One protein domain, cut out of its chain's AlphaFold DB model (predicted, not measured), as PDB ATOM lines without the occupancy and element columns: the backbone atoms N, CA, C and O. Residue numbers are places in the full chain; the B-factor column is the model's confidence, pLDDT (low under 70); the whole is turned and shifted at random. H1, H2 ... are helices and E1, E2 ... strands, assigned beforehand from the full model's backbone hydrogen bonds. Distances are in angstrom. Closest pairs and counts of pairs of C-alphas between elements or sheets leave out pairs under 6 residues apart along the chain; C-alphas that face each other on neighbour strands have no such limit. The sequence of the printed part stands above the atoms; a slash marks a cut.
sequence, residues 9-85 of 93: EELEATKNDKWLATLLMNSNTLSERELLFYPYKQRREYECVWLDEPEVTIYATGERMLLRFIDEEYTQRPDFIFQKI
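AT A GLANCE: This is residues 9 to 85 of the 93 residues of an uncharacterized protein of marine sediment metagenome (UniProt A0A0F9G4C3). A small twisted sheet of three antiparallel strands has one helix, H4, packed on one of its faces, and three short helices, H1, H2 and H3, form a looser group toward one end of an elongated outline. H2 joins the two parts: it packs on H4 and grazes the sheet, while H1 and H3 are farther out and the loop of the hairpin E1 and E2, residues 50 to 55, reaches toward the other end. The printed part has 77 residues, with four named helices and three named strands in the order H1 H2 H3 E1 E2 H4 E3; the sheet's order is E2 E1 E3 and the class is mixed, helices and strands. It is compact, with a radius of gyration of the C-alphas of 12.7 A, and spans 38 by 25 by 22 A.

HOW THE PARTS SIT: E1, residues 44 to 49, is the inner strand, between the edge strands E2, residues 56 to 60, and E3, residues 80 to 84. E1 and E2 form an antiparallel hairpin at 147 degrees, with N 46 and O 58 2.9 A apart, within hydrogen-bond range. E1 and E3 are antiparallel at 151 degrees, with N 47 and O 82 at 2.8 A. The sheet is only just strongly twisted, its C-alphas lying up to 4.3 A off the best plane. H4, residues 63 to 73, is on the sheet at a height of 8.2 A, in two layers, a helix on one face of a sheet. It lies over E2 and runs slantwise to the strands, at 53 degrees to E2 on the local plane. E2, H4 and E3 form a split strand-helix-strand unit, two strands running the same way with E1 between them, and its crossover is right-handed. H2, residues 18 to 25, only grazes the sheet; its closest C-alphas to E2 are those of Thr 22 and Ala 60, 4.9 A. H2 touches H4 at a steep tilt of 61 degrees, the same way, closest at the C-alphas of Trp 19 and Met 65, 6.3 A. H1, residues 9 to 13, only just touches H3, residues 32 to 37, with 3 pairs of C-alphas within 8 A, the closest Leu 11 and Phe 37 at 6.1 A. H1 and H3 are both apart from H4. Every O i to N i+4 pair is within hydrogen-bond range in H1, H2 and H4, and 1 of 2 in H3.

IN THESE COORDINATES: E1 is 16.3 A long, E2 12.8 A and E3 12.6 A, ending at C-alpha 84 (-52.389, 49.099, -13.963). H4 is 15.3 A long from C-alpha 63 (-51.489, 43.870, -2.949). H2 is 10.4 A long, H3 9.4 A and H1 6.1 A, beginning at C-alpha 9 (-56.555, 19.449, -6.948).

THE WHOLE: The C-alphas farthest apart, those of Glu 9 and Asp 52, are 39.3 A apart. The printed part has no cut and no long link; the links H1 to H2 and E2 to H4 are tight. The mean pLDDT of the printed part is 93.3, and no printed residue is under 70.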
ATOM      1  N   GLU A   9     -56.110  18.901  -8.229       93.38
ATOM      2  CA  GLU A   9     -56.555  19.449  -6.948       93.38
ATOM      3  C   GLU A   9     -56.077  20.894  -6.764       93.38
ATOM      4  O   GLU A   9     -56.855  21.755  -6.351       93.38
ATOM      5  N   GLU A  10     -54.826  21.195  -7.126       93.69
ATOM      6  CA  GLU A  10     -54.289  22.557  -7.069       93.69
ATOM      7  C   GLU A  10     -54.959  23.480  -8.092       93.69
ATOM      8  O   GLU A  10     -55.260  24.633  -7.770       93.69
ATOM      9  N   LEU A  11     -55.227  22.977  -9.304       93.94
ATOM     10  CA  LEU A  11     -55.936  23.731 -10.339       93.94
ATOM     11  C   LEU A  11     -57.344  24.110  -9.888       93.94
ATOM     12  O   LEU A  11     -57.732  25.272 -10.009       93.94
ATOM     13  N   GLU A  12     -58.095  23.175  -9.310       93.38
ATOM     14  CA  GLU A  12     -59.422  23.471  -8.770       93.38
ATOM     15  C   GLU A  12     -59.339  24.435  -7.576       93.38
ATOM     16  O   GLU A  12     -60.143  25.370  -7.465       93.38
ATOM     17  N   ALA A  13     -58.329  24.272  -6.716       94.31
ATOM     18  CA  ALA A  13     -58.115  25.134  -5.560       94.31
ATOM     19  C   ALA A  13     -57.848  26.598  -5.944       94.31
ATOM     20  O   ALA A  13     -58.249  27.487  -5.192       94.31
ATOM     21  N   THR A  14     -57.275  26.885  -7.123       93.25
ATOM     22  CA  THR A  14     -57.048  28.271  -7.597       93.25
ATOM     23  C   THR A  14     -58.317  29.127  -7.654       93.25
ATOM     24  O   THR A  14     -58.252  30.356  -7.591       93.25
ATOM     25  N   LYS A  15     -59.501  28.506  -7.716       89.75
ATOM     26  CA  LYS A  15     -60.780  29.228  -7.690       89.75
ATOM     27  C   LYS A  15     -61.033  29.931  -6.355       89.75
ATOM     28  O   LYS A  15     -61.693  30.967  -6.344       89.75
ATOM     29  N   ASN A  16     -60.501  29.394  -5.257       91.50
ATOM     30  CA  ASN A  16     -60.743  29.882  -3.896       91.50
ATOM     31  C   ASN A  16     -59.455  30.333  -3.187       91.50
ATOM     32  O   ASN A  16     -59.496  31.224  -2.336       91.50
ATOM     33  N   ASP A  17     -58.313  29.745  -3.538       95.12
ATOM     34  CA  ASP A  17     -57.011  30.066  -2.969       95.12
ATOM     35  C   ASP A  17     -56.326  31.185  -3.766       95.12
ATOM     36  O   ASP A  17     -55.861  31.019  -4.896       95.12
ATOM     37  N   LYS A  18     -56.237  32.351  -3.125       94.81
ATOM     38  CA  LYS A  18     -55.642  33.569  -3.684       94.81
ATOM     39  C   LYS A  18     -54.150  33.452  -3.979       94.81
ATOM     40  O   LYS A  18     -53.655  34.171  -4.851       94.81
ATOM     41  N   TRP A  19     -53.438  32.611  -3.235       94.88
ATOM     42  CA  TRP A  19     -52.011  32.395  -3.418       94.88
ATOM     43  C   TRP A  19     -51.757  31.470  -4.603       94.88
ATOM     44  O   TRP A  19     -51.024  31.851  -5.510       94.88
ATOM     45  N   LEU A  20     -52.442  30.324  -4.661       94.75
ATOM     46  CA  LEU A  20     -52.348  29.423  -5.814       94.75
ATOM     47  C   LEU A  20     -52.789  30.119  -7.107       94.75
ATOM     48  O   LEU A  20     -52.114  30.000  -8.125       94.75
ATOM     49  N   ALA A  21     -53.846  30.933  -7.055       95.19
ATOM     50  CA  ALA A  21     -54.233  31.784  -8.176       95.19
ATOM     51  C   ALA A  21     -53.092  32.719  -8.622       95.19
ATOM     52  O   ALA A  21     -52.837  32.854  -9.815       95.19
ATOM     53  N   THR A  22     -52.397  33.358  -7.675       96.06
ATOM     54  CA  THR A  22     -51.275  34.275  -7.961       96.06
ATOM     55  C   THR A  22     -50.097  33.542  -8.599       96.06
ATOM     56  O   THR A  22     -49.542  34.022  -9.584       96.06
ATOM     57  N   LEU A  23     -49.765  32.350  -8.110       94.81
ATOM     58  CA  LEU A  23     -48.718  31.514  -8.698       94.81
ATOM     59  C   LEU A  23     -49.066  31.046 -10.117       94.81
ATOM     60  O   LEU A  23     -48.227  31.112 -11.014       94.81
ATOM     61  N   LEU A  24     -50.313  30.621 -10.350       94.56
ATOM     62  CA  LEU A  24     -50.760  30.204 -11.679       94.56
ATOM     63  C   LEU A  24     -50.720  31.376 -12.672       94.56
ATOM     64  O   LEU A  24     -50.306  31.207 -13.815       94.56
ATOM     65  N   MET A  25     -51.092  32.584 -12.231       94.75
ATOM     66  CA  MET A  25     -51.099  33.773 -13.088       94.75
ATOM     67  C   MET A  25     -49.716  34.196 -13.592       94.75
ATOM     68  O   MET A  25     -49.647  34.747 -14.691       94.75
ATOM     69  N   ASN A  26     -48.656  33.939 -12.820       94.69
ATOM     70  CA  ASN A  26     -47.266  34.266 -13.170       94.69
ATOM     71  C   ASN A  26     -46.468  33.047 -13.656       94.69
ATOM     72  O   ASN A  26     -45.242  33.086 -13.710       94.69
ATOM     73  N   SER A  27     -47.140  31.945 -13.997       91.31
ATOM     74  CA  SER A  27     -46.471  30.797 -14.605       91.31
ATOM     75  C   SER A  27     -46.036  31.135 -16.036       91.31
ATOM     76  O   SER A  27     -46.837  31.603 -16.842       91.31
ATOM     77  N   ASN A  28     -44.771  30.869 -16.370       85.19
ATOM     78  CA  ASN A  28     -44.197  31.207 -17.682       85.19
ATOM     79  C   ASN A  28     -44.816  30.449 -18.859       85.19
ATOM     80  O   ASN A  28     -44.851  30.947 -19.980       85.19
ATOM     81  N   THR A  29     -45.234  29.211 -18.618       85.62
ATOM     82  CA  THR A  29     -45.796  28.314 -19.626       85.62
ATOM     83  C   THR A  29     -47.028  27.659 -19.046       85.62
ATOM     84  O   THR A  29     -46.967  27.126 -17.940       85.62
ATOM     85  N   LEU A  30     -48.117  27.698 -19.809       87.62
ATOM     86  CA  LEU A  30     -49.400  27.113 -19.452       87.62
ATOM     87  C   LEU A  30     -49.815  26.129 -20.546       87.62
ATOM     88  O   LEU A  30     -49.760  26.434 -21.738       87.62
ATOM     89  N   SER A  31     -50.239  24.952 -20.127       89.38
ATOM     90  CA  SER A  31     -50.948  23.967 -20.929       89.38
ATOM     91  C   SER A  31     -52.382  24.420 -21.213       89.38
ATOM     92  O   SER A  31     -52.956  25.248 -20.501       89.38
ATOM     93  N   GLU A  32     -53.009  23.819 -22.229       89.75
ATOM     94  CA  GLU A  32     -54.426  24.057 -22.539       89.75
ATOM     95  C   GLU A  32     -55.333  23.806 -21.331       89.75
ATOM     96  O   GLU A  32     -56.293  24.541 -21.110       89.75
ATOM     97  N   ARG A  33     -55.002  22.797 -20.515       89.44
ATOM     98  CA  ARG A  33     -55.746  22.479 -19.295       89.44
ATOM     99  C   ARG A  33     -55.637  23.609 -18.278       89.44
ATOM    100  O   ARG A  33     -56.663  24.070 -17.799       89.44
ATOM    101  N   GLU A  34     -54.433  24.085 -17.978       91.62
ATOM    102  CA  GLU A  34     -54.209  25.175 -17.015       91.62
ATOM    103  C   GLU A  34     -54.907  26.475 -17.437       91.62
ATOM    104  O   GLU A  34     -55.458  27.186 -16.595       91.62
ATOM    105  N   LEU A  35     -54.975  26.749 -18.744       91.25
ATOM    106  CA  LEU A  35     -55.699  27.905 -19.279       91.25
ATOM    107  C   LEU A  35     -57.203  27.878 -18.958       91.25
ATOM    108  O   LEU A  35     -57.794  28.945 -18.787       91.25
ATOM    109  N   LEU A  36     -57.817  26.695 -18.816       91.56
ATOM    110  CA  LEU A  36     -59.223  26.564 -18.406       91.56
ATOM    111  C   LEU A  36     -59.455  26.990 -16.947       91.56
ATOM    112  O   LEU A  36     -60.556  27.424 -16.605       91.56
ATOM    113  N   PHE A  37     -58.431  26.882 -16.099       92.62
ATOM    114  CA  PHE A  37     -58.483  27.248 -14.678       92.62
ATOM    115  C   PHE A  37     -57.883  28.630 -14.399       92.62
ATOM    116  O   PHE A  37     -57.926  29.103 -13.264       92.62
ATOM    117  N   TYR A  38     -57.355  29.307 -15.420       92.88
ATOM    118  CA  TYR A  38     -56.678  30.584 -15.246       92.88
ATOM    119  C   TYR A  38     -57.630  31.651 -14.649       92.88
ATOM    120  O   TYR A  38     -58.691  31.940 -15.220       92.88
ATOM    121  N   PRO A  39     -57.289  32.283 -13.508       91.94
ATOM    122  CA  PRO A  39     -58.232  33.064 -12.704       91.94
ATOM    123  C   PRO A  39     -58.393  34.515 -13.200       91.94
ATOM    124  O   PRO A  39     -58.225  35.474 -12.444       91.94
ATOM    125  N   TYR A  40     -58.790  34.701 -14.466       90.38
ATOM    126  CA  TYR A  40     -58.885  36.014 -15.130       90.38
ATOM    127  C   TYR A  40     -59.657  37.079 -14.334       90.38
ATOM    128  O   TYR A  40     -59.255  38.237 -14.305       90.38
ATOM    129  N   LYS A  41     -60.754  36.701 -13.664       89.50
ATOM    130  CA  LYS A  41     -61.604  37.638 -12.902       89.50
ATOM    131  C   LYS A  41     -60.940  38.184 -11.637       89.50
ATOM    132  O   LYS A  41     -61.347  39.230 -11.144       89.50
ATOM    133  N   GLN A  42     -59.969  37.457 -11.089       90.19
ATOM    134  CA  GLN A  42     -59.244  37.854  -9.882       90.19
ATOM    135  C   GLN A  42     -57.958  38.617 -10.220       90.19
ATOM    136  O   GLN A  42     -57.356  39.214  -9.329       90.19
ATOM    137  N   ARG A  43     -57.540  38.596 -11.492       93.25
ATOM    138  CA  ARG A  43     -56.275  39.151 -11.962       93.25
ATOM    139  C   ARG A  43     -56.249  40.670 -11.844       93.25
ATOM    140  O   ARG A  43     -57.061  41.368 -12.449       93.25
ATOM    141  N   ARG A  44     -55.250  41.175 -11.130       95.31
ATOM    142  CA  ARG A  44     -54.805  42.569 -11.178       95.31
ATOM    143  C   ARG A  44     -53.392  42.598 -11.727       95.31
ATOM    144  O   ARG A  44     -52.608  41.698 -11.434       95.31
ATOM    145  N   GLU A  45     -53.100  43.608 -12.527       96.25
ATOM    146  CA  GLU A  45     -51.800  43.797 -13.160       96.25
ATOM    147  C   GLU A  45     -51.016  44.874 -12.413       96.25
ATOM    148  O   GLU A  45     -51.553  45.950 -12.128       96.25
ATOM    149  N   TYR A  46     -49.764  44.567 -12.088       96.62
ATOM    150  CA  TYR A  46     -48.850  45.463 -11.398       96.62
ATOM    151  C   TYR A  46     -47.556  45.586 -12.194       96.62
ATOM    152  O   TYR A  46     -46.938  44.577 -12.518       96.62
ATOM    153  N   GLU A  47     -47.138  46.811 -12.486       96.31
ATOM    154  CA  GLU A  47     -45.793  47.100 -12.979       96.31
ATOM    155  C   GLU A  47     -44.873  47.308 -11.784       96.31
ATOM    156  O   GLU A  47     -45.131  48.163 -10.932       96.31
ATOM    157  N   CYS A  48     -43.824  46.498 -11.712       95.88
ATOM    158  CA  CYS A  48     -42.802  46.558 -10.681       95.88
ATOM    159  C   CYS A  48     -41.490  47.020 -11.321       95.88
ATOM    160  O   CYS A  48     -41.056  46.454 -12.326       95.88
ATOM    161  N   VAL A  49     -40.882  48.057 -10.744       96.12
ATOM    162  CA  VAL A  49     -39.679  48.701 -11.281       96.12
ATOM    163  C   VAL A  49     -38.547  48.588 -10.269       96.12
ATOM    164  O   VAL A  49     -38.696  49.028  -9.127       96.12
ATOM    165  N   TRP A  50     -37.421  48.037 -10.713       95.38
ATOM    166  CA  TRP A  50     -36.127  48.095 -10.038       95.38
ATOM    167  C   TRP A  50     -35.240  49.014 -10.875       95.38
ATOM    168  O   TRP A  50     -35.145  48.813 -12.082       95.38
ATOM    169  N   LEU A  51     -34.634  50.042 -10.275       90.31
ATOM    170  CA  LEU A  51     -33.989  51.143 -11.016       90.31
ATOM    171  C   LEU A  51     -32.931  50.709 -12.051       90.31
ATOM    172  O   LEU A  51     -32.729  51.417 -13.038       90.31
ATOM    173  N   ASP A  52     -32.300  49.553 -11.845       90.62
ATOM    174  CA  ASP A  52     -31.245  49.007 -12.705       90.62
ATOM    175  C   ASP A  52     -31.686  47.776 -13.530       90.62
ATOM    176  O   ASP A  52     -30.872  47.194 -14.251       90.62
ATOM    177  N   GLU A  53     -32.956  47.365 -13.452       89.38
ATOM    178  CA  GLU A  53     -33.491  46.203 -14.174       89.38
ATOM    179  C   GLU A  53     -34.675  46.582 -15.080       89.38
ATOM    180  O   GLU A  53     -35.321  47.614 -14.889       89.38
ATOM    181  N   PRO A  54     -34.992  45.761 -16.098       89.31
ATOM    182  CA  PRO A  54     -36.208  45.946 -16.876       89.31
ATOM    183  C   PRO A  54     -37.458  45.908 -15.992       89.31
ATOM    184  O   PRO A  54     -37.546  45.123 -15.050       89.31
ATOM    185  N   GLU A  55     -38.458  46.711 -16.350       91.44
ATOM    186  CA  GLU A  55     -39.766  46.670 -15.700       91.44
ATOM    187  C   GLU A  55     -40.398  45.282 -15.857       91.44
ATOM    188  O   GLU A  55     -40.417  44.706 -16.951       91.44
ATOM    189  N   VAL A  56     -40.944  44.752 -14.762       93.50
ATOM    190  CA  VAL A  56     -41.594  43.441 -14.750       93.50
ATOM    191  C   VAL A  56     -43.067  43.600 -14.419       93.50
ATOM    192  O   VAL A  56     -43.446  44.200 -13.411       93.50
ATOM    193  N   THR A  57     -43.912  43.004 -15.253       95.62
ATOM    194  CA  THR A  57     -45.342  42.886 -14.979       95.62
ATOM    195  C   THR A  57     -45.596  41.662 -14.110       95.62
ATOM    196  O   THR A  57     -45.326  40.540 -14.532       95.62
ATOM    197  N   ILE A  58     -46.168  41.871 -12.925       96.31
ATOM    198  CA  ILE A  58     -46.595  40.807 -12.014       96.31
ATOM    199  C   ILE A  58     -48.116  40.836 -11.884       96.31
ATOM    200  O   ILE A  58     -48.742  41.882 -11.691       96.31
ATOM    201  N   TYR A  59     -48.732  39.661 -11.960       96.56
ATOM    202  CA  TYR A  59     -50.166  39.485 -11.787       96.56
ATOM    203  C   TYR A  59     -50.487  38.995 -10.378       96.56
ATOM    204  O   TYR A  59     -49.901  38.031  -9.904       96.56
ATOM    205  N   ALA A  60     -51.452  39.596  -9.692       97.06
ATOM    206  CA  ALA A  60     -51.836  39.130  -8.359       97.06
ATOM    207  C   ALA A  60     -53.327  39.307  -8.092       97.06
ATOM    208  O   ALA A  60     -54.007  40.108  -8.731       97.06
ATOM    209  N   THR A  61     -53.843  38.577  -7.101       95.19
ATOM    210  CA  THR A  61     -55.237  38.733  -6.640       95.19
ATOM    211  C   THR A  61     -55.442  39.956  -5.732       95.19
ATOM    212  O   THR A  61     -56.567  40.279  -5.340       95.19
ATOM    213  N   GLY A  62     -54.359  40.662  -5.398       94.31
ATOM    214  CA  GLY A  62     -54.336  41.885  -4.602       94.31
ATOM    215  C   GLY A  62     -52.941  42.184  -4.054       94.31
ATOM    216  O   GLY A  62     -52.045  41.344  -4.129       94.31
ATOM    217  N   GLU A  63     -52.781  43.355  -3.439       95.00
ATOM    218  CA  GLU A  63     -51.489  43.870  -2.949       95.00
ATOM    219  C   GLU A  63     -50.786  42.915  -1.978       95.00
ATOM    220  O   GLU A  63     -49.593  42.662  -2.102       95.00
ATOM    221  N   ARG A  64     -51.527  42.304  -1.045       96.56
ATOM    222  CA  ARG A  64     -50.941  41.344  -0.095       96.56
ATOM    223  C   ARG A  64     -50.332  40.125  -0.797       96.56
ATOM    224  O   ARG A  64     -49.321  39.611  -0.332       96.56
ATOM    225  N   MET A  65     -50.956  39.635  -1.870       97.44
ATOM    226  CA  MET A  65     -50.425  38.490  -2.621       97.44
ATOM    227  C   MET A  65     -49.290  38.901  -3.552       97.44
ATOM    228  O   MET A  65     -48.359  38.126  -3.709       97.44
ATOM    229  N   LEU A  66     -49.332  40.120  -4.099       97.19
ATOM    230  CA  LEU A  66     -48.213  40.694  -4.843       97.19
ATOM    231  C   LEU A  66     -46.951  40.753  -3.979       97.19
ATOM    232  O   LEU A  66     -45.924  40.214  -4.366       97.19
ATOM    233  N   LEU A  67     -47.043  41.364  -2.794       96.44
ATOM    234  CA  LEU A  67     -45.896  41.488  -1.890       96.44
ATOM    235  C   LEU A  67     -45.361  40.119  -1.476       96.44
ATOM    236  O   LEU A  67     -44.156  39.910  -1.489       96.44
ATOM    237  N   ARG A  68     -46.258  39.169  -1.184       97.19
ATOM    238  CA  ARG A  68     -45.866  37.789  -0.897       97.19
ATOM    239  C   ARG A  68     -45.121  37.146  -2.072       97.19
ATOM    240  O   ARG A  68     -44.114  36.496  -1.847       97.19
ATOM    241  N   PHE A  69     -45.613  37.317  -3.298       96.12
ATOM    242  CA  PHE A  69     -44.968  36.773  -4.494       96.12
ATOM    243  C   PHE A  69     -43.569  37.359  -4.697       96.12
ATOM    244  O   PHE A  69     -42.625  36.612  -4.919       96.12
ATOM    245  N   ILE A  70     -43.429  38.678  -4.549       95.56
ATOM    246  CA  ILE A  70     -42.136  39.365  -4.638       95.56
ATOM    247  C   ILE A  70     -41.168  38.828  -3.580       95.56
ATOM    248  O   ILE A  70     -40.036  38.500  -3.912       95.56
ATOM    249  N   ASP A  71     -41.619  38.703  -2.330       95.31
ATOM    250  CA  ASP A  71     -40.785  38.224  -1.223       95.31
ATOM    251  C   ASP A  71     -40.336  36.755  -1.390       95.31
ATOM    252  O   ASP A  71     -39.312  36.371  -0.827       95.31
ATOM    253  N   GLU A  72     -41.099  35.926  -2.115       94.62
ATOM    254  CA  GLU A  72     -40.767  34.512  -2.357       94.62
ATOM    255  C   GLU A  72     -39.913  34.302  -3.625       94.62
ATOM    256  O   GLU A  72     -39.016  33.460  -3.615       94.62
ATOM    257  N   GLU A  73     -40.156  35.059  -4.700       91.75
ATOM    258  CA  GLU A  73     -39.530  34.827  -6.016       91.75
ATOM    259  C   GLU A  73     -38.353  35.767  -6.328       91.75
ATOM    260  O   GLU A  73     -37.546  35.472  -7.212       91.75
ATOM    261  N   TYR A  74     -38.225  36.890  -5.614       91.50
ATOM    262  CA  TYR A  74     -37.198  37.903  -5.864       91.50
ATOM    263  C   TYR A  74     -36.334  38.140  -4.630       91.50
ATOM    264  O   TYR A  74     -36.780  38.093  -3.488       91.50
ATOM    265  N   THR A  75     -35.063  38.462  -4.864       91.19
ATOM    266  CA  THR A  75     -34.105  38.735  -3.782       91.19
ATOM    267  C   THR A  75     -34.345  40.085  -3.102       91.19
ATOM    268  O   THR A  75     -33.916  40.296  -1.969       91.19
ATOM    269  N   GLN A  76     -34.975  41.025  -3.809       92.81
ATOM    270  CA  GLN A  76     -35.219  42.391  -3.353       92.81
ATOM    271  C   GLN A  76     -36.592  42.864  -3.821       92.81
ATOM    272  O   GLN A  76     -37.065  42.484  -4.894       92.81
ATOM    273  N   ARG A  77     -37.214  43.740  -3.029       93.88
ATOM    274  CA  ARG A  77     -38.460  44.403  -3.418       93.88
ATOM    275  C   ARG A  77     -38.193  45.491  -4.465       93.88
ATOM    276  O   ARG A  77     -37.126  46.096  -4.412       93.88
ATOM    277  N   PRO A  78     -39.149  45.754  -5.367       94.94
ATOM    278  CA  PRO A  78     -39.043  46.841  -6.334       94.94
ATOM    279  C   PRO A  78     -39.061  48.207  -5.641       94.94
ATOM    280  O   PRO A  78     -39.710  48.380  -4.604       94.94
ATOM    281  N   ASP A  79     -38.398  49.184  -6.256       95.88
ATOM    282  CA  ASP A  79     -38.399  50.584  -5.822       95.88
ATOM    283  C   ASP A  79     -39.790  51.211  -5.987       95.88
ATOM    284  O   ASP A  79     -40.253  51.979  -5.138       95.88
ATOM    285  N   PHE A  80     -40.481  50.844  -7.072       94.94
ATOM    286  CA  PHE A  80     -41.820  51.334  -7.386       94.94
ATOM    287  C   PHE A  80     -42.758  50.203  -7.801       94.94
ATOM    288  O   PHE A  80     -42.383  49.286  -8.532       94.94
ATOM    289  N   ILE A  81     -44.012  50.306  -7.357       95.75
ATOM    290  CA  ILE A  81     -45.104  49.411  -7.740       95.75
ATOM    291  C   ILE A  81     -46.276  50.265  -8.216       95.75
ATOM    292  O   ILE A  81     -46.803  51.080  -7.454       95.75
ATOM    293  N   PHE A  82     -46.731  50.032  -9.445       94.38
ATOM    294  CA  PHE A  82     -47.898  50.692 -10.021       94.38
ATOM    295  C   PHE A  82     -48.962  49.660 -10.365       94.38
ATOM    296  O   PHE A  82     -48.720  48.736 -11.135       94.38
ATOM    297  N   GLN A  83     -50.175  49.812  -9.829       94.69
ATOM    298  CA  GLN A  83     -51.293  49.003 -10.302       94.69
ATOM    299  C   GLN A  83     -51.803  49.571 -11.630       94.69
ATOM    300  O   GLN A  83     -52.313  50.692 -11.682       94.69
ATOM    301  N   LYS A  84     -51.752  48.765 -12.691       90.50
ATOM    302  CA  LYS A  84     -52.389  49.099 -13.963       90.50
ATOM    303  C   LYS A  84     -53.899  48.954 -13.838       90.50
ATOM    304  O   LYS A  84     -54.435  47.861 -13.647       90.50
ATOM    305  N   ILE A  85     -54.601  50.076 -13.970       83.75
ATOM    306  CA  ILE A  85     -56.062  50.121 -14.016       83.75
ATOM    307  C   ILE A  85     -56.468  50.529 -15.429       83.75
ATOM    308  O   ILE A  85     -56.470  51.710 -15.776       83.75
TER     309      ILE A  85